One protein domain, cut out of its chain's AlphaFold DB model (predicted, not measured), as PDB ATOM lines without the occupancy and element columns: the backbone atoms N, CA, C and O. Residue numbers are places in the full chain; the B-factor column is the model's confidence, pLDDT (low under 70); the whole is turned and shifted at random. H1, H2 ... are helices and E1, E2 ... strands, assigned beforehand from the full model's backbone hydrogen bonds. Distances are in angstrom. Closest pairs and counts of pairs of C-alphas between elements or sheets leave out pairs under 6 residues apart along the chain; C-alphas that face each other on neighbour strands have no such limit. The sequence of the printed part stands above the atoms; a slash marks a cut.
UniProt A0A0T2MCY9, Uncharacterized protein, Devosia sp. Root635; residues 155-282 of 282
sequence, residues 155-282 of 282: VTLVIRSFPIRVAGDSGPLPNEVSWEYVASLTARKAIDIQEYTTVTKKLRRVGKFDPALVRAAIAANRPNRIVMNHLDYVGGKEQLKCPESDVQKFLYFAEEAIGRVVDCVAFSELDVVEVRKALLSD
ATOM      1  N   VAL A 155     159.068 132.409 122.778       98.31
ATOM      2  CA  VAL A 155     160.148 133.227 123.328       98.31
ATOM      3  C   VAL A 155     160.006 134.649 122.791       98.31
ATOM      4  O   VAL A 155     160.120 134.891 121.587       98.31
ATOM      5  N   THR A 156     159.814 135.610 123.690       98.00
ATOM      6  CA  THR A 156     159.762 137.036 123.355       98.00
ATOM      7  C   THR A 156     161.074 137.716 123.751       98.00
ATOM      8  O   THR A 156     161.443 137.730 124.924       98.00
ATOM      9  N   LEU A 157     161.778 138.302 122.778       98.12
ATOM     10  CA  LEU A 157     162.994 139.085 123.008       98.12
ATOM     11  C   LEU A 157     162.652 140.574 123.093       98.12
ATOM     12  O   LEU A 157     162.196 141.171 122.119       98.12
ATOM     13  N   VAL A 158     162.923 141.183 124.246       97.62
ATOM     14  CA  VAL A 158     162.754 142.626 124.444       97.62
ATOM     15  C   VAL A 158     164.072 143.341 124.156       97.62
ATOM     16  O   VAL A 158     165.105 143.033 124.754       97.62
ATOM     17  N   ILE A 159     164.030 144.313 123.252       97.50
ATOM     18  CA  ILE A 159     165.147 145.188 122.890       97.50
ATOM     19  C   ILE A 159     164.780 146.646 123.178       97.50
ATOM     20  O   ILE A 159     163.613 146.984 123.368       97.50
ATOM     21  N   ARG A 160     165.778 147.528 123.220       95.62
ATOM     22  CA  ARG A 160     165.568 148.975 123.360       95.62
ATOM     23  C   ARG A 160     166.080 149.696 122.126       95.62
ATOM     24  O   ARG A 160     167.103 149.290 121.579       95.62
ATOM     25  N   SER A 161     165.400 150.769 121.736       95.38
ATOM     26  CA  SER A 161     165.881 151.723 120.725       95.38
ATOM     27  C   SER A 161     167.266 152.283 121.097       95.38
ATOM     28  O   SER A 161     168.170 152.321 120.265       95.38
ATOM     29  N   PHE A 162     167.461 152.613 122.378       94.94
ATOM     30  CA  PHE A 162     168.740 153.010 122.963       94.94
ATOM     31  C   PHE A 162     169.086 152.066 124.122       94.94
ATOM     32  O   PHE A 162     168.454 152.129 125.182       94.94
ATOM     33  N   PRO A 163     170.037 151.129 123.940       94.94
ATOM     34  CA  PRO A 163     170.495 150.282 125.029       94.94
ATOM     35  C   PRO A 163     171.155 151.117 126.126       94.94
ATOM     36  O   PRO A 163     171.825 152.119 125.869       94.94
ATOM     37  N   ILE A 164     171.005 150.649 127.361       94.19
ATOM     38  CA  ILE A 164     171.593 151.283 128.535       94.19
ATOM     39  C   ILE A 164     172.419 150.287 129.335       94.19
ATOM     40  O   ILE A 164     172.165 149.080 129.323       94.19
ATOM     41  N   ARG A 165     173.390 150.811 130.074       92.12
ATOM     42  CA  ARG A 165     174.234 150.047 130.994       92.12
ATOM     43  C   ARG A 165     174.295 150.756 132.344       92.12
ATOM     44  O   ARG A 165     174.057 151.957 132.444       92.12
ATOM     45  N   VAL A 166     174.587 150.015 133.409       87.81
ATOM     46  CA  VAL A 166     174.755 150.592 134.755       87.81
ATOM     47  C   VAL A 166     175.876 151.646 134.737       87.81
ATOM     48  O   VAL A 166     176.802 151.554 133.934       87.81
ATOM     49  N   ALA A 167     175.789 152.661 135.598       83.75
ATOM     50  CA  ALA A 167     176.806 153.705 135.726       83.75
ATOM     51  C   ALA A 167     178.222 153.148 135.993       83.75
ATOM     52  O   ALA A 167     178.373 152.067 136.562       83.75
ATOM     53  N   GLY A 168     179.258 153.930 135.672       81.75
ATOM     54  CA  GLY A 168     180.659 153.578 135.942       81.75
ATOM     55  C   GLY A 168     181.222 152.509 134.999       81.75
ATOM     56  O   GLY A 168     180.725 152.318 133.886       81.75
ATOM     57  N   ASP A 169     182.263 151.805 135.451       81.56
ATOM     58  CA  ASP A 169     182.940 150.751 134.683       81.56
ATOM     59  C   ASP A 169     182.181 149.410 134.745       81.56
ATOM     60  O   ASP A 169     182.682 148.369 135.176       81.56
ATOM     61  N   SER A 170     180.925 149.445 134.302       83.12
ATOM     62  CA  SER A 170     180.031 148.288 134.204       83.12
ATOM     63  C   SER A 170     180.282 147.432 132.956       83.12
ATOM     64  O   SER A 170     179.498 146.525 132.670       83.12
ATOM     65  N   GLY A 171     181.352 147.718 132.203       86.06
ATOM     66  CA  GLY A 171     181.728 147.099 130.930       86.06
ATOM     67  C   GLY A 171     181.430 147.948 129.693       86.06
ATOM     68  O   GLY A 171     180.875 149.040 129.800       86.06
ATOM     69  N   PRO A 172     181.834 147.490 128.499       89.19
ATOM     70  CA  PRO A 172     181.766 148.296 127.283       89.19
ATOM     71  C   PRO A 172     180.319 148.564 126.848       89.19
ATOM     72  O   PRO A 172     179.451 147.700 126.942       89.19
ATOM     73  N   LEU A 173     180.056 149.765 126.346       92.56
ATOM     74  CA  LEU A 173     178.789 150.124 125.714       92.56
ATOM     75  C   LEU A 173     179.127 150.708 124.340       92.56
ATOM     76  O   LEU A 173     179.602 151.842 124.270       92.56
ATOM     77  N   PRO A 174     178.986 149.932 123.252       89.75
ATOM     78  CA  PRO A 174     179.249 150.440 121.914       89.75
ATOM     79  C   PRO A 174     178.381 151.662 121.608       89.75
ATOM     80  O   PRO A 174     177.223 151.727 122.016       89.75
ATOM     81  N   ASN A 175     178.941 152.623 120.870       92.12
ATOM     82  CA  ASN A 175     178.245 153.847 120.461       92.12
ATOM     83  C   ASN A 175     177.623 154.629 121.632       92.12
ATOM     84  O   ASN A 175     176.506 155.136 121.510       92.12
ATOM     85  N   GLU A 176     178.332 154.699 122.761       95.75
ATOM     86  CA  GLU A 176     177.914 155.479 123.923       95.75
ATOM     87  C   GLU A 176     177.717 156.959 123.558       95.75
ATOM     88  O   GLU A 176     178.533 157.570 122.864       95.75
ATOM     89  N   VAL A 177     176.597 157.519 124.007       95.19
ATOM     90  CA  VAL A 177     176.176 158.903 123.779       95.19
ATOM     91  C   VAL A 177     175.721 159.517 125.097       95.19
ATOM     92  O   VAL A 177     175.517 158.822 126.090       95.19
ATOM     93  N   SER A 178     175.564 160.838 125.122       93.00
ATOM     94  CA  SER A 178     175.037 161.514 126.301       93.00
ATOM     95  C   SER A 178     173.506 161.477 126.324       93.00
ATOM     96  O   SER A 178     172.853 161.363 125.283       93.00
ATOM     97  N   TRP A 179     172.914 161.609 127.510       91.81
ATOM     98  CA  TRP A 179     171.461 161.730 127.630       91.81
ATOM     99  C   TRP A 179     170.932 163.010 126.978       91.81
ATOM    100  O   TRP A 179     169.827 163.005 126.447       91.81
ATOM    101  N   GLU A 180     171.732 164.078 126.926       90.25
ATOM    102  CA  GLU A 180     171.401 165.309 126.198       90.25
ATOM    103  C   GLU A 180     171.280 165.051 124.694       90.25
ATOM    104  O   GLU A 180     170.382 165.591 124.045       90.25
ATOM    105  N   TYR A 181     172.140 164.191 124.132       90.62
ATOM    106  CA  TYR A 181     172.009 163.769 122.741       90.62
ATOM    107  C   TYR A 181     170.698 163.012 122.516       90.62
ATOM    108  O   TYR A 181     169.967 163.356 121.591       90.62
ATOM    109  N   VAL A 182     170.362 162.035 123.367       90.88
ATOM    110  CA  VAL A 182     169.100 161.282 123.233       90.88
ATOM    111  C   VAL A 182     167.900 162.225 123.352       90.88
ATOM    112  O   VAL A 182     167.004 162.187 122.513       90.88
ATOM    113  N   ALA A 183     167.925 163.157 124.309       88.00
ATOM    114  CA  ALA A 183     166.867 164.147 124.492       88.00
ATOM    115  C   ALA A 183     166.700 165.046 123.257       88.00
ATOM    116  O   ALA A 183     165.571 165.400 122.912       88.00
ATOM    117  N   SER A 184     167.798 165.367 122.559       86.25
ATOM    118  CA  SER A 184     167.765 166.166 121.327       86.25
ATOM    119  C   SER A 184     167.061 165.481 120.149       86.25
ATOM    120  O   SER A 184     166.569 166.183 119.266       86.25
ATOM    121  N   LEU A 185     166.994 164.143 120.138       82.38
ATOM    122  CA  LEU A 185     166.300 163.365 119.103       82.38
ATOM    123  C   LEU A 185     164.787 163.345 119.321       82.38
ATOM    124  O   LEU A 185     164.018 163.246 118.370       82.38
ATOM    125  N   THR A 186     164.347 163.473 120.571       72.19
ATOM    126  CA  THR A 186     162.922 163.462 120.884       72.19
ATOM    127  C   THR A 186     162.273 164.791 120.489       72.19
ATOM    128  O   THR A 186     162.749 165.878 120.819       72.19
ATOM    129  N   ALA A 187     161.093 164.728 119.868       58.81
ATOM    130  CA  ALA A 187     160.235 165.907 119.705       58.81
ATOM    131  C   ALA A 187     159.723 166.452 121.060       58.81
ATOM    132  O   ALA A 187     159.211 167.570 121.144       58.81
ATOM    133  N   ARG A 188     159.880 165.677 122.143       56.16
ATOM    134  CA  ARG A 188     159.488 166.014 123.513       56.16
ATOM    135  C   ARG A 188     160.638 166.724 124.235       56.16
ATOM    136  O   ARG A 188     161.217 166.185 125.169       56.16
ATOM    137  N   LYS A 189     160.923 167.971 123.844       50.66
ATOM    138  CA  LYS A 189     161.962 168.865 124.418       50.66
ATOM    139  C   LYS A 189     161.831 169.199 125.929       50.66
ATOM    140  O   LYS A 189     162.339 170.227 126.365       50.66
ATOM    141  N   ALA A 190     161.145 168.396 126.739       48.03
ATOM    142  CA  ALA A 190     160.828 168.730 128.130       48.03
ATOM    143  C   ALA A 190     160.723 167.536 129.097       48.03
ATOM    144  O   ALA A 190     160.349 167.748 130.247       48.03
ATOM    145  N   ILE A 191     161.014 166.299 128.675       56.78
ATOM    146  CA  ILE A 191     160.979 165.144 129.586       56.78
ATOM    147  C   ILE A 191     162.400 164.837 130.048       56.78
ATOM    148  O   ILE A 191     163.304 164.700 129.225       56.78
ATOM    149  N   ASP A 192     162.580 164.723 131.363       69.12
ATOM    150  CA  ASP A 192     163.760 164.086 131.931       69.12
ATOM    151  C   ASP A 192     163.731 162.599 131.551       69.12
ATOM    152  O   ASP A 192     163.099 161.777 132.211       69.12
ATOM    153  N   ILE A 193     164.326 162.276 130.402       80.56
ATOM    154  CA  ILE A 193     164.440 160.902 129.903       80.56
ATOM    155  C   ILE A 193     165.561 160.130 130.607       80.56
ATOM    156  O   ILE A 193     165.781 158.964 130.292       80.56
ATOM    157  N   GLN A 194     166.305 160.775 131.510       85.62
ATOM    158  CA  GLN A 194     167.440 160.165 132.180       85.62
ATOM    159  C   GLN A 194     166.991 158.993 133.047       85.62
ATOM    160  O   GLN A 194     166.172 159.124 133.956       85.62
ATOM    161  N   GLU A 195     167.585 157.829 132.806       86.19
ATOM    162  CA  GLU A 195     167.298 156.643 133.603       86.19
ATOM    163  C   GLU A 195     168.341 156.435 134.702       86.19
ATOM    164  O   GLU A 195     169.546 156.353 134.450       86.19
ATOM    165  N   TYR A 196     167.867 156.238 135.930       87.69
ATOM    166  CA  TYR A 196     168.703 155.977 137.098       87.69
ATOM    167  C   TYR A 196     168.641 154.498 137.502       87.69
ATOM    168  O   TYR A 196     167.642 153.803 137.306       87.69
ATOM    169  N   THR A 197     169.719 153.974 138.083       80.56
ATOM    170  CA  THR A 197     169.712 152.635 138.685       80.56
ATOM    171  C   THR A 197     168.720 152.576 139.847       80.56
ATOM    172  O   THR A 197     168.602 153.513 140.633       80.56
ATOM    173  N   THR A 198     168.016 151.452 139.990       74.75
ATOM    174  CA  THR A 198     166.966 151.292 141.009       74.75
ATOM    175  C   THR A 198     167.532 151.331 142.426       74.75
ATOM    176  O   THR A 198     166.996 152.049 143.269       74.75
ATOM    177  N   VAL A 199     168.650 150.629 142.650       70.56
ATOM    178  CA  VAL A 199     169.310 150.492 143.959       70.56
ATOM    179  C   VAL A 199     170.238 151.670 144.263       70.56
ATOM    180  O   VAL A 199     170.091 152.330 145.283       70.56
ATOM    181  N   THR A 200     171.203 151.958 143.381       72.06
ATOM    182  CA  THR A 200     172.265 152.944 143.662       72.06
ATOM    183  C   THR A 200     171.920 154.376 143.255       72.06
ATOM    184  O   THR A 200     172.717 155.271 143.521       72.06
ATOM    185  N   LYS A 201     170.766 154.595 142.602       82.81
ATOM    186  CA  LYS A 201     170.297 155.902 142.103       82.81
ATOM    187  C   LYS A 201     171.341 156.659 141.271       82.81
ATOM    188  O   LYS A 201     171.393 157.882 141.274       82.81
ATOM    189  N   LYS A 202     172.182 155.924 140.539       85.75
ATOM    190  CA  LYS A 202     173.198 156.470 139.633       85.75
ATOM    191  C   LYS A 202     172.651 156.553 138.214       85.75
ATOM    192  O   LYS A 202     171.989 155.617 137.765       85.75
ATOM    193  N   LEU A 203     172.980 157.630 137.507       90.50
ATOM    194  CA  LEU A 203     172.614 157.818 136.106       90.50
ATOM    195  C   LEU A 203     173.204 156.696 135.242       90.50
ATOM    196  O   LEU A 203     174.413 156.455 135.266       90.50
ATOM    197  N   ARG A 204     172.353 155.984 134.504       93.44
ATOM    198  CA  ARG A 204     172.777 154.915 133.596       93.44
ATOM    199  C   ARG A 204     173.531 155.498 132.405       93.44
ATOM    200  O   ARG A 204     173.311 156.634 132.005       93.44
ATOM    201  N   ARG A 205     174.413 154.697 131.821       94.50
ATOM    202  CA  ARG A 205     175.057 154.987 130.536       94.50
ATOM    203  C   ARG A 205     174.093 154.626 129.414       94.50
ATOM    204  O   ARG A 205     173.357 153.650 129.561       94.50
ATOM    205  N   VAL A 206     174.112 155.369 128.312       95.75
ATOM    206  CA  VAL A 206     173.211 155.161 127.170       95.75
ATOM    207  C   VAL A 206     174.000 155.104 125.867       95.75
ATOM    208  O   VAL A 206     174.986 155.813 125.692       95.75
ATOM    209  N   GLY A 207     173.603 154.216 124.961       95.81
ATOM    210  CA  GLY A 207     174.239 154.036 123.662       95.81
ATOM    211  C   GLY A 207     173.223 154.069 122.533       95.81
ATOM    212  O   GLY A 207     172.026 153.878 122.747       95.81
ATOM    213  N   LYS A 208     173.702 154.302 121.310       96.56
ATOM    214  CA  LYS A 208     172.889 154.071 120.108       96.56
ATOM    215  C   LYS A 208     172.593 152.579 119.961       96.56
ATOM    216  O   LYS A 208     173.328 151.742 120.482       96.56
ATOM    217  N   PHE A 209     171.533 152.256 119.221       97.19
ATOM    218  CA  PHE A 209     171.169 150.880 118.894       97.19
ATOM    219  C   PHE A 209     172.385 150.062 118.431       97.19
ATOM    220  O   PHE A 209     173.159 150.521 117.589       97.19
ATOM    221  N   ASP A 210     172.542 148.856 118.980       96.38
ATOM    222  CA  ASP A 210     173.628 147.929 118.651       96.38
ATOM    223  C   ASP A 210     173.057 146.673 117.969       96.38
ATOM    224  O   ASP A 210     172.684 145.701 118.641       96.38
ATOM    225  N   PRO A 211     172.995 146.658 116.623       97.19
ATOM    226  CA  PRO A 211     172.509 145.505 115.883       97.19
ATOM    227  C   PRO A 211     173.352 144.247 116.094       97.19
ATOM    228  O   PRO A 211     172.826 143.144 115.983       97.19
ATOM    229  N   ALA A 212     174.655 144.373 116.377       96.12
ATOM    230  CA  ALA A 212     175.523 143.212 116.540       96.12
ATOM    231  C   ALA A 212     175.182 142.453 117.825       96.12
ATOM    232  O   ALA A 212     175.008 141.232 117.781       96.12
ATOM    233  N   LEU A 213     174.996 143.175 118.934       95.81
ATOM    234  CA  LEU A 213     174.541 142.586 120.193       95.81
ATOM    235  C   LEU A 213     173.139 141.977 120.059       95.81
ATOM    236  O   LEU A 213     172.898 140.877 120.558       95.81
ATOM    237  N   VAL A 214     172.222 142.651 119.354       97.69
ATOM    238  CA  VAL A 214     170.865 142.125 119.131       97.69
ATOM    239  C   VAL A 214     170.894 140.858 118.273       97.69
ATOM    240  O   VAL A 214     170.237 139.883 118.630       97.69
ATOM    241  N   ARG A 215     171.691 140.800 117.196       98.00
ATOM    242  CA  ARG A 215     171.851 139.570 116.393       98.00
ATOM    243  C   ARG A 215     172.411 138.412 117.215       98.00
ATOM    244  O   ARG A 215     171.928 137.293 117.070       98.00
ATOM    245  N   ALA A 216     173.381 138.669 118.092       97.31
ATOM    246  CA  ALA A 216     173.901 137.650 119.002       97.31
ATOM    247  C   ALA A 216     172.815 137.152 119.975       97.31
ATOM    248  O   ALA A 216     172.644 135.944 120.141       97.31
ATOM    249  N   ALA A 217     172.009 138.063 120.530       97.88
ATOM    250  CA  ALA A 217     170.874 137.704 121.377       97.88
ATOM    251  C   ALA A 217     169.819 136.882 120.618       97.88
ATOM    252  O   ALA A 217     169.301 135.904 121.159       97.88
ATOM    253  N   ILE A 218     169.518 137.234 119.364       98.38
ATOM    254  CA  ILE A 218     168.608 136.476 118.491       98.38
ATOM    255  C   ILE A 218     169.165 135.078 118.224       98.38
ATOM    256  O   ILE A 218     168.417 134.109 118.315       98.38
ATOM    257  N   ALA A 219     170.460 134.954 117.931       97.50
ATOM    258  CA  ALA A 219     171.092 133.663 117.676       97.50
ATOM    259  C   ALA A 219     171.035 132.740 118.904       97.50
ATOM    260  O   ALA A 219     170.726 131.559 118.762       97.50
ATOM    261  N   ALA A 220     171.274 133.281 120.102       97.25
ATOM    262  CA  ALA A 220     171.260 132.509 121.343       97.25
ATOM    263  C   ALA A 220     169.846 132.133 121.819       97.25
ATOM    264  O   ALA A 220     169.658 131.069 122.401       97.25
ATOM    265  N   ASN A 221     168.852 133.001 121.596       97.81
ATOM    266  CA  ASN A 221     167.507 132.828 122.158       97.81
ATOM    267  C   ASN A 221     166.458 132.360 121.148       97.81
ATOM    268  O   ASN A 221     165.393 131.915 121.564       97.81
ATOM    269  N   ARG A 222     166.730 132.492 119.843       96.62
ATOM    270  CA  ARG A 222     165.816 132.172 118.734       96.62
ATOM    271  C   ARG A 222     164.366 132.624 119.011       96.62
ATOM    272  O   ARG A 222     163.464 131.789 119.056       96.62
ATOM    273  N   PRO A 223     164.124 133.931 119.215       97.94
ATOM    274  CA  PRO A 223     162.819 134.412 119.638       97.94
ATOM    275  C   PRO A 223     161.738 134.204 118.575       97.94
ATOM    276  O   PRO A 223     161.968 134.394 117.376       97.94
ATOM    277  N   ASN A 224     160.527 133.899 119.032       97.81
ATOM    278  CA  ASN A 224     159.313 133.956 118.228       97.81
ATOM    279  C   ASN A 224     158.988 135.411 117.891       97.81
ATOM    280  O   ASN A 224     158.713 135.707 116.728       97.81
ATOM    281  N   ARG A 225     159.092 136.305 118.887       97.12
ATOM    282  CA  ARG A 225     158.714 137.720 118.779       97.12
ATOM    283  C   ARG A 225     159.813 138.656 119.255       97.12
ATOM    284  O   ARG A 225     160.520 138.347 120.213       97.12
ATOM    285  N   ILE A 226     159.908 139.821 118.631       98.12
ATOM    286  CA  ILE A 226     160.772 140.918 119.061       98.12
ATOM    287  C   ILE A 226     159.907 142.112 119.457       98.12
ATOM    288  O   ILE A 226     159.048 142.554 118.694       98.12
ATOM    289  N   VAL A 227     160.153 142.644 120.653       97.56
ATOM    290  CA  VAL A 227     159.485 143.844 121.167       97.56
ATOM    291  C   VAL A 227     160.519 144.941 121.362       97.56
ATOM    292  O   VAL A 227     161.476 144.755 122.113       97.56
ATOM    293  N   MET A 228     160.338 146.082 120.703       97.31
ATOM    294  CA  MET A 228     161.212 147.245 120.855       97.31
ATOM    295  C   MET A 228     160.596 148.283 121.791       97.31
ATOM    296  O   MET A 228     159.606 148.930 121.457       97.31
ATOM    297  N   ASN A 229     161.227 148.484 122.943       94.88
ATOM    298  CA  ASN A 229     160.819 149.489 123.918       94.88
ATOM    299  C   ASN A 229     161.572 150.814 123.748       94.88
ATOM    300  O   ASN A 229     162.633 150.871 123.120       94.88
ATOM    301  N   HIS A 230     161.050 151.844 124.420       92.75
ATOM    302  CA  HIS A 230     161.600 153.202 124.477       92.75
ATOM    303  C   HIS A 230     161.668 153.870 123.098       92.75
ATOM    304  O   HIS A 230     162.583 154.637 122.798       92.75
ATOM    305  N   LEU A 231     160.736 153.551 122.195       92.44
ATOM    306  CA  LEU A 231     160.725 154.148 120.858       92.44
ATOM    307  C   LEU A 231     160.345 155.640 120.895       92.44
ATOM    308  O   LEU A 231     160.658 156.381 119.967       92.44
ATOM    309  N   ASP A 232     159.791 156.107 122.015       90.12
ATOM    310  CA  ASP A 232     159.617 157.522 122.348       90.12
ATOM    311  C   ASP A 232     160.933 158.311 122.432       90.12
ATOM    312  O   ASP A 232     160.914 159.534 122.295       90.12
ATOM    313  N   TYR A 233     162.078 157.628 122.550       91.00
ATOM    314  CA  TYR A 233     163.402 158.252 122.427       91.00
ATOM    315  C   TYR A 233     163.747 158.632 120.979       91.00
ATOM    316  O   TYR A 233     164.664 159.416 120.746       91.00
ATOM    317  N   VAL A 234     163.028 158.072 120.003       91.69
ATOM    318  CA  VAL A 234     163.168 158.397 118.578       91.69
ATOM    319  C   VAL A 234     162.093 159.392 118.152       91.69
ATOM    320  O   VAL A 234     162.389 160.369 117.475       91.69
ATOM    321  N   GLY A 235     160.841 159.176 118.555       89.75
ATOM    322  CA  GLY A 235     159.735 160.058 118.194       89.75
ATOM    323  C   GLY A 235     158.406 159.626 118.804       89.75
ATOM    324  O   GLY A 235     158.306 158.589 119.452       89.75
ATOM    325  N   GLY A 236     157.366 160.438 118.626       88.62
ATOM    326  CA  GLY A 236     156.043 160.147 119.180       88.62
ATOM    327  C   GLY A 236     155.317 159.011 118.453       88.62
ATOM    328  O   GLY A 236     155.584 158.710 117.292       88.62
ATOM    329  N   LYS A 237     154.360 158.384 119.140       89.19
ATOM    330  CA  LYS A 237     153.579 157.238 118.645       89.19
ATOM    331  C   LYS A 237     152.844 157.521 117.334       89.19
ATOM    332  O   LYS A 237     152.716 156.636 116.494       89.19
ATOM    333  N   GLU A 238     152.380 158.751 117.145       88.31
ATOM    334  CA  GLU A 238     151.721 159.228 115.927       88.31
ATOM    335  C   GLU A 238     152.593 159.074 114.675       88.31
ATOM    336  O   GLU A 238     152.075 158.857 113.580       88.31
ATOM    337  N   GLN A 239     153.917 159.101 114.839       90.00
ATOM    338  CA  GLN A 239     154.865 158.943 113.744       90.00
ATOM    339  C   GLN A 239     154.891 157.521 113.177       90.00
ATOM    340  O   GLN A 239     155.284 157.332 112.029       90.00
ATOM    341  N   LEU A 240     154.400 156.521 113.919       89.44
ATOM    342  CA  LEU A 240     154.341 155.141 113.442       89.44
ATOM    343  C   LEU A 240     153.476 154.993 112.177       89.44
ATOM    344  O   LEU A 240     153.723 154.091 111.385       89.44
ATOM    345  N   LYS A 241     152.499 155.879 111.942       87.69
ATOM    346  CA  LYS A 241     151.673 155.871 110.718       87.69
ATOM    347  C   LYS A 241     152.267 156.693 109.562       87.69
ATOM    348  O   LYS A 241     151.699 156.709 108.475       87.69
ATOM    349  N   CYS A 242     153.392 157.373 109.775       89.06
ATOM    350  CA  CYS A 242     154.016 158.268 108.801       89.06
ATOM    351  C   CYS A 242     155.288 157.614 108.230       89.06
ATOM    352  O   CYS A 242     156.295 157.589 108.940       89.06
ATOM    353  N   PRO A 243     155.293 157.121 106.972       87.44
ATOM    354  CA  PRO A 243     156.430 156.386 106.395       87.44
ATOM    355  C   PRO A 243     157.759 157.151 106.416       87.44
ATOM    356  O   PRO A 243     158.814 156.571 106.635       87.44
ATOM    357  N   GLU A 244     157.700 158.474 106.252       91.25
ATOM    358  CA  GLU A 244     158.883 159.342 106.226       91.25
ATOM    359  C   GLU A 244     159.348 159.809 107.611       91.25
ATOM    360  O   GLU A 244     160.278 160.617 107.710       91.25
ATOM    361  N   SER A 245     158.706 159.342 108.681       92.94
ATOM    362  CA  SER A 245     159.056 159.737 110.041       92.94
ATOM    363  C   SER A 245     160.362 159.115 110.526       92.94
ATOM    364  O   SER A 245     160.799 158.070 110.039       92.94
ATOM    365  N   ASP A 246     160.955 159.732 111.546       92.19
ATOM    366  CA  ASP A 246     162.167 159.215 112.180       92.19
ATOM    367  C   ASP A 246     161.917 157.853 112.841       92.19
ATOM    368  O   ASP A 246     162.768 156.970 112.775       92.19
ATOM    369  N   VAL A 247     160.715 157.637 113.392       93.38
ATOM    370  CA  VAL A 247     160.291 156.348 113.962       93.38
ATOM    371  C   VAL A 247     160.293 155.237 112.908       93.38
ATOM    372  O   VAL A 247     160.871 154.178 113.147       93.38
ATOM    373  N   GLN A 248     159.685 155.465 111.740       93.69
ATOM    374  CA  GLN A 248     159.637 154.463 110.666       93.69
ATOM    375  C   GLN A 248     161.022 154.202 110.067       93.69
ATOM    376  O   GLN A 248     161.415 153.049 109.892       93.69
ATOM    377  N   LYS A 249     161.810 155.260 109.841       95.25
ATOM    378  CA  LYS A 249     163.200 155.141 109.375       95.25
ATOM    379  C   LYS A 249     164.066 154.353 110.356       95.25
ATOM    380  O   LYS A 249     164.857 153.512 109.931       95.25
ATOM    381  N   PHE A 250     163.908 154.593 111.658       95.94
ATOM    382  CA  PHE A 250     164.629 153.862 112.695       95.94
ATOM    383  C   PHE A 250     164.223 152.389 112.753       95.94
ATOM    384  O   PHE A 250     165.101 151.531 112.832       95.94
ATOM    385  N   LEU A 251     162.922 152.084 112.681       96.19
ATOM    386  CA  LEU A 251     162.437 150.704 112.644       96.19
ATOM    387  C   LEU A 251     162.979 149.958 111.426       96.19
ATOM    388  O   LEU A 251     163.579 148.903 111.604       96.19
ATOM    389  N   TYR A 252     162.874 150.542 110.229       96.12
ATOM    390  CA  TYR A 252     163.427 149.953 109.007       96.12
ATOM    391  C   TYR A 252     164.927 149.662 109.149       96.12
ATOM    392  O   TYR A 252     165.377 148.546 108.898       96.12
ATOM    393  N   PHE A 253     165.700 150.646 109.624       97.06
ATOM    394  CA  PHE A 253     167.127 150.467 109.892       97.06
ATOM    395  C   PHE A 253     167.389 149.320 110.875       97.06
ATOM    396  O   PHE A 253     168.259 148.486 110.627       97.06
ATOM    397  N   ALA A 254     166.666 149.283 111.996       97.69
ATOM    398  CA  ALA A 254     166.866 148.277 113.025       97.69
ATOM    399  C   ALA A 254     166.541 146.873 112.498       97.69
ATOM    400  O   ALA A 254     167.351 145.969 112.689       97.69
ATOM    401  N   GLU A 255     165.410 146.707 111.810       97.94
ATOM    402  CA  GLU A 255     164.955 145.436 111.237       97.94
ATOM    403  C   GLU A 255     165.920 144.898 110.176       97.94
ATOM    404  O   GLU A 255     166.325 143.734 110.249       97.94
ATOM    405  N   GLU A 256     166.353 145.750 109.240       98.12
ATOM    406  CA  GLU A 256     167.373 145.413 108.238       98.12
ATOM    407  C   GLU A 256     168.686 145.010 108.913       98.12
ATOM    408  O   GLU A 256     169.278 143.978 108.593       98.12
ATOM    409  N   ALA A 257     169.132 145.791 109.901       97.88
ATOM    410  CA  ALA A 257     170.402 145.547 110.565       97.88
ATOM    411  C   ALA A 257     170.397 144.260 111.404       97.88
ATOM    412  O   ALA A 257     171.450 143.632 111.552       97.88
ATOM    413  N   ILE A 258     169.256 143.844 111.961       98.12
ATOM    414  CA  ILE A 258     169.150 142.596 112.739       98.12
ATOM    415  C   ILE A 258     168.668 141.400 111.907       98.12
ATOM    416  O   ILE A 258     168.739 140.269 112.387       98.12
ATOM    417  N   GLY A 259     168.208 141.629 110.674       97.19
ATOM    418  CA  GLY A 259     167.674 140.601 109.776       97.19
ATOM    419  C   GLY A 259     166.350 139.988 110.249       97.19
ATOM    420  O   GLY A 259     166.044 138.843 109.912       97.19
ATOM    421  N   ARG A 260     165.587 140.706 111.080       95.81
ATOM    422  CA  ARG A 260     164.325 140.261 111.692       95.81
ATOM    423  C   ARG A 260     163.390 141.452 111.861       95.81
ATOM    424  O   ARG A 260     163.831 142.521 112.260       95.81
ATOM    425  N   VAL A 261     162.101 141.223 111.627       96.00
ATOM    426  CA  VAL A 261     161.058 142.217 111.909       96.00
ATOM    427  C   VAL A 261     160.855 142.397 113.414       96.00
ATOM    428  O   VAL A 261     161.035 141.452 114.190       96.00
ATOM    429  N   VAL A 262     160.464 143.603 113.810       97.12
ATOM    430  CA  VAL A 262     160.010 143.955 115.153       97.12
ATOM    431  C   VAL A 262     158.493 143.787 115.186       97.12
ATOM    432  O   VAL A 262     157.751 144.473 114.487       97.12
ATOM    433  N   ASP A 263     158.012 142.852 115.999       96.75
ATOM    434  CA  ASP A 263     156.590 142.501 116.047       96.75
ATOM    435  C   ASP A 263     155.769 143.549 116.804       96.75
ATOM    436  O   ASP A 263     154.657 143.902 116.392       96.75
ATOM    437  N   CYS A 264     156.333 144.074 117.897       96.50
ATOM    438  CA  CYS A 264     155.692 145.084 118.730       96.50
ATOM    439  C   CYS A 264     156.644 146.222 119.104       96.50
ATOM    440  O   CYS A 264     157.843 146.016 119.286       96.50
ATOM    441  N   VAL A 265     156.086 147.412 119.310       95.88
ATOM    442  CA  VAL A 265     156.812 148.604 119.767       95.88
ATOM    443  C   VAL A 265     156.134 149.231 120.983       95.88
ATOM    444  O   VAL A 265     154.912 149.152 121.111       95.88
ATOM    445  N   ALA A 266     156.906 149.870 121.857       93.25
ATOM    446  CA  ALA A 266     156.404 150.615 123.012       93.25
ATOM    447  C   ALA A 266     156.968 152.042 123.037       93.25
ATOM    448  O   ALA A 266     158.159 152.246 122.782       93.25
ATOM    449  N   PHE A 267     156.110 153.011 123.370       90.31
ATOM    450  CA  PHE A 267     156.432 154.445 123.468       90.31
ATOM    451  C   PHE A 267     156.273 154.980 124.904       90.31
ATOM    452  O   PHE A 267     156.361 156.184 125.148       90.31
ATOM    453  N   SER A 268     155.933 154.105 125.847       86.44
ATOM    454  CA  SER A 268     155.749 154.402 127.261       86.44
ATOM    455  C   SER A 268     155.779 153.109 128.079       86.44
ATOM    456  O   SER A 268     155.788 152.004 127.537       86.44
ATOM    457  N   GLU A 269     155.738 153.246 129.400       80.25
ATOM    458  CA  GLU A 269     155.699 152.122 130.341       80.25
ATOM    459  C   GLU A 269     154.398 151.303 130.274       80.25
ATOM    460  O   GLU A 269     154.362 150.163 130.734       80.25
ATOM    461  N   LEU A 270     153.325 151.875 129.716       81.56
ATOM    462  CA  LEU A 270     151.971 151.314 129.769       81.56
ATOM    463  C   LEU A 270     151.416 150.917 128.398       81.56
ATOM    464  O   LEU A 270     150.266 150.480 128.319       81.56
ATOM    465  N   ASP A 271     152.184 151.071 127.316       83.25
ATOM    466  CA  ASP A 271     151.693 150.788 125.973       83.25
ATOM    467  C   ASP A 271     152.606 149.865 125.170       83.25
ATOM    468  O   ASP A 271     153.824 149.980 125.163       83.25
ATOM    469  N   VAL A 272     151.976 148.933 124.461       87.75
ATOM    470  CA  VAL A 272     152.620 148.072 123.472       87.75
ATOM    471  C   VAL A 272     151.699 148.021 122.263       87.75
ATOM    472  O   VAL A 272     150.490 147.818 122.390       87.75
ATOM    473  N   VAL A 273     152.266 148.236 121.085       88.31
ATOM    474  CA  VAL A 273     151.548 148.311 119.818       88.31
ATOM    475  C   VAL A 273     152.099 147.243 118.888       88.31
ATOM    476  O   VAL A 273     153.295 147.225 118.610       88.31
ATOM    477  N   GLU A 274     151.234 146.370 118.376       87.81
ATOM    478  CA  GLU A 274     151.605 145.456 117.291       87.81
ATOM    479  C   GLU A 274     151.814 146.254 115.999       87.81
ATOM    480  O   GLU A 274     150.880 146.889 115.497       87.81
ATOM    481  N   VAL A 275     153.022 146.196 115.433       78.81
ATOM    482  CA  VAL A 275     153.427 147.041 114.294       78.81
ATOM    483  C   VAL A 275     152.516 146.808 113.087       78.81
ATOM    484  O   VAL A 275     151.995 147.754 112.495       78.81
ATOM    485  N   ARG A 276     152.225 145.541 112.766       71.31
ATOM    486  CA  ARG A 276     151.365 145.179 111.626       71.31
ATOM    487  C   ARG A 276     149.915 145.638 111.788       71.31
ATOM    488  O   ARG A 276     149.286 145.981 110.795       71.31
ATOM    489  N   LYS A 277     149.382 145.670 113.014       63.69
ATOM    490  CA  LYS A 277     148.028 146.192 113.273       63.69
ATOM    491  C   LYS A 277     147.996 147.719 113.209       63.69
ATOM    492  O   LYS A 277     147.033 148.284 112.700       63.69
ATOM    493  N   ALA A 278     149.050 148.390 113.671       61.72
ATOM    494  CA  ALA A 278     149.137 149.850 113.629       61.72
ATOM    495  C   ALA A 278     149.129 150.412 112.202       61.72
ATOM    496  O   ALA A 278     148.507 151.442 111.965       61.72
ATOM    497  N   LEU A 279     149.766 149.714 111.258       60.53
ATOM    498  CA  LEU A 279     149.809 150.101 109.844       60.53
ATOM    499  C   LEU A 279     148.481 149.877 109.093       60.53
ATOM    500  O   LEU A 279     148.299 150.433 108.017       60.53
ATOM    501  N   LEU A 280     147.568 149.069 109.644       53.94
ATOM    502  CA  LEU A 280     146.299 148.668 109.016       53.94
ATOM    503  C   LEU A 280     145.057 149.276 109.686       53.94
ATOM    504  O   LEU A 280     143.937 148.977 109.287       53.94
ATOM    505  N   SER A 281     145.246 150.068 110.741       52.66
ATOM    506  CA  SER A 281     144.147 150.747 111.427       52.66
ATOM    507  C   SER A 281     143.970 152.134 110.823       52.66
ATOM    508  O   SER A 281     144.874 152.963 110.947       52.66
ATOM    509  N   ASP A 282     142.822 152.357 110.183       45.59
ATOM    510  CA  ASP A 282     142.381 153.672 109.698       45.59
ATOM    511  C   ASP A 282     142.314 154.681 110.862       45.59
ATOM    512  O   ASP A 282     141.628 154.402 111.873       45.59
TER     513      ASP A 282
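Overview. This is residues 155 to 282 of the 282 residues of an uncharacterized protein of Devosia sp. Root635 (UniProt A0A0T2MCY9). A small, twisted four-strand sheet, E1 E3 E4 E5, has H2 over its edge strand E1, while H4 reaches from H3 at one end to H2 at the other. Next to this body lies a loop-rich part, with H1, the short strand E2 and the long stretches 161 to 178 and 186 to 204. The printed part has 128 residues, in the order E1 H1 E2 H2 E3 H3 H4 E4 E5 H5; the class is mixed, helices and strands, with under half of the residues in named elements. The sheet is mixed, and the whole is compact, with a radius of gyration of the C-alphas of 14.7 A and spans of 44 by 38 by 24 A.

Along the chain. Find C-alpha 156 at (159.762, 137.036, 123.355); from there E1, residues 156 to 160, runs 13.3 A. Further on come H1, residues 179 to 185, 10.1 A, and E2, residues 205 to 207, 7.0 A. H2, residues 211 to 221, is 15.0 A long, and E3, residues 225 to 229, 13.0 A. H3, residues 237 to 241, spans 8.3 A; H4, residues 246 to 258, starts at (162.167, 159.215, 112.180) and runs 18.0 A. E4, residues 264 to 268, is 12.6 A long, E5, residues 271 to 274, 10.2 A, and H5, residues 275 to 278, 5.2 A, with C-alpha 278 at (149.137, 149.850, 113.629).

Arrangement. Begin at the edge strand E1, parallel to E3, with N 159 and O 227 2.8 A apart. E3 is parallel to E4, with N 228 and O 264 at 2.9 A; E3, H3 H4 and E4 form a strand-helix-strand unit, two parallel neighbour strands with helices between, its crossover right-handed. E4 and E5 are a hairpin, antiparallel, with N 273 and O 265 at 2.8 A. H2 is on the sheet over E1, at a height over the sheet of 10.4 A. H4, with residues 254 to 258 alone, touches H2 at a steep tilt of 56 degrees; the closest C-alphas, of Pro 211 and Ile 258, are 5.4 A apart. H3 and H4 touch only at the corner, closest at the C-alphas of Leu 240 and Gln 248, 6.0 A. H3 and H5 only graze the sheet. H1 is not on the sheet; its closest C-alpha pair with E2 is Trp 179 and Val 206, 6.8 A. E2 pairs with no named strand, but residues 164 to 165 pair antiparallel with its residues 205 to 206. Each O i to N i+4 pair is within hydrogen-bond range in H1, H2 and H4; H3 has 0 of 1, but 2 of 2 O i to N i+3 pairs, and H5 is too short for an i+4 pair.

Size, cuts and confidence. Look for the C-alphas farthest apart, those of Asp 169 and Asp 282, at 47.7 A. The printed part has no cut; the links E1 to H1 and H1 to E2 are long. The model's pLDDT is under 70 at residues 187 to 192 and 277 to 282.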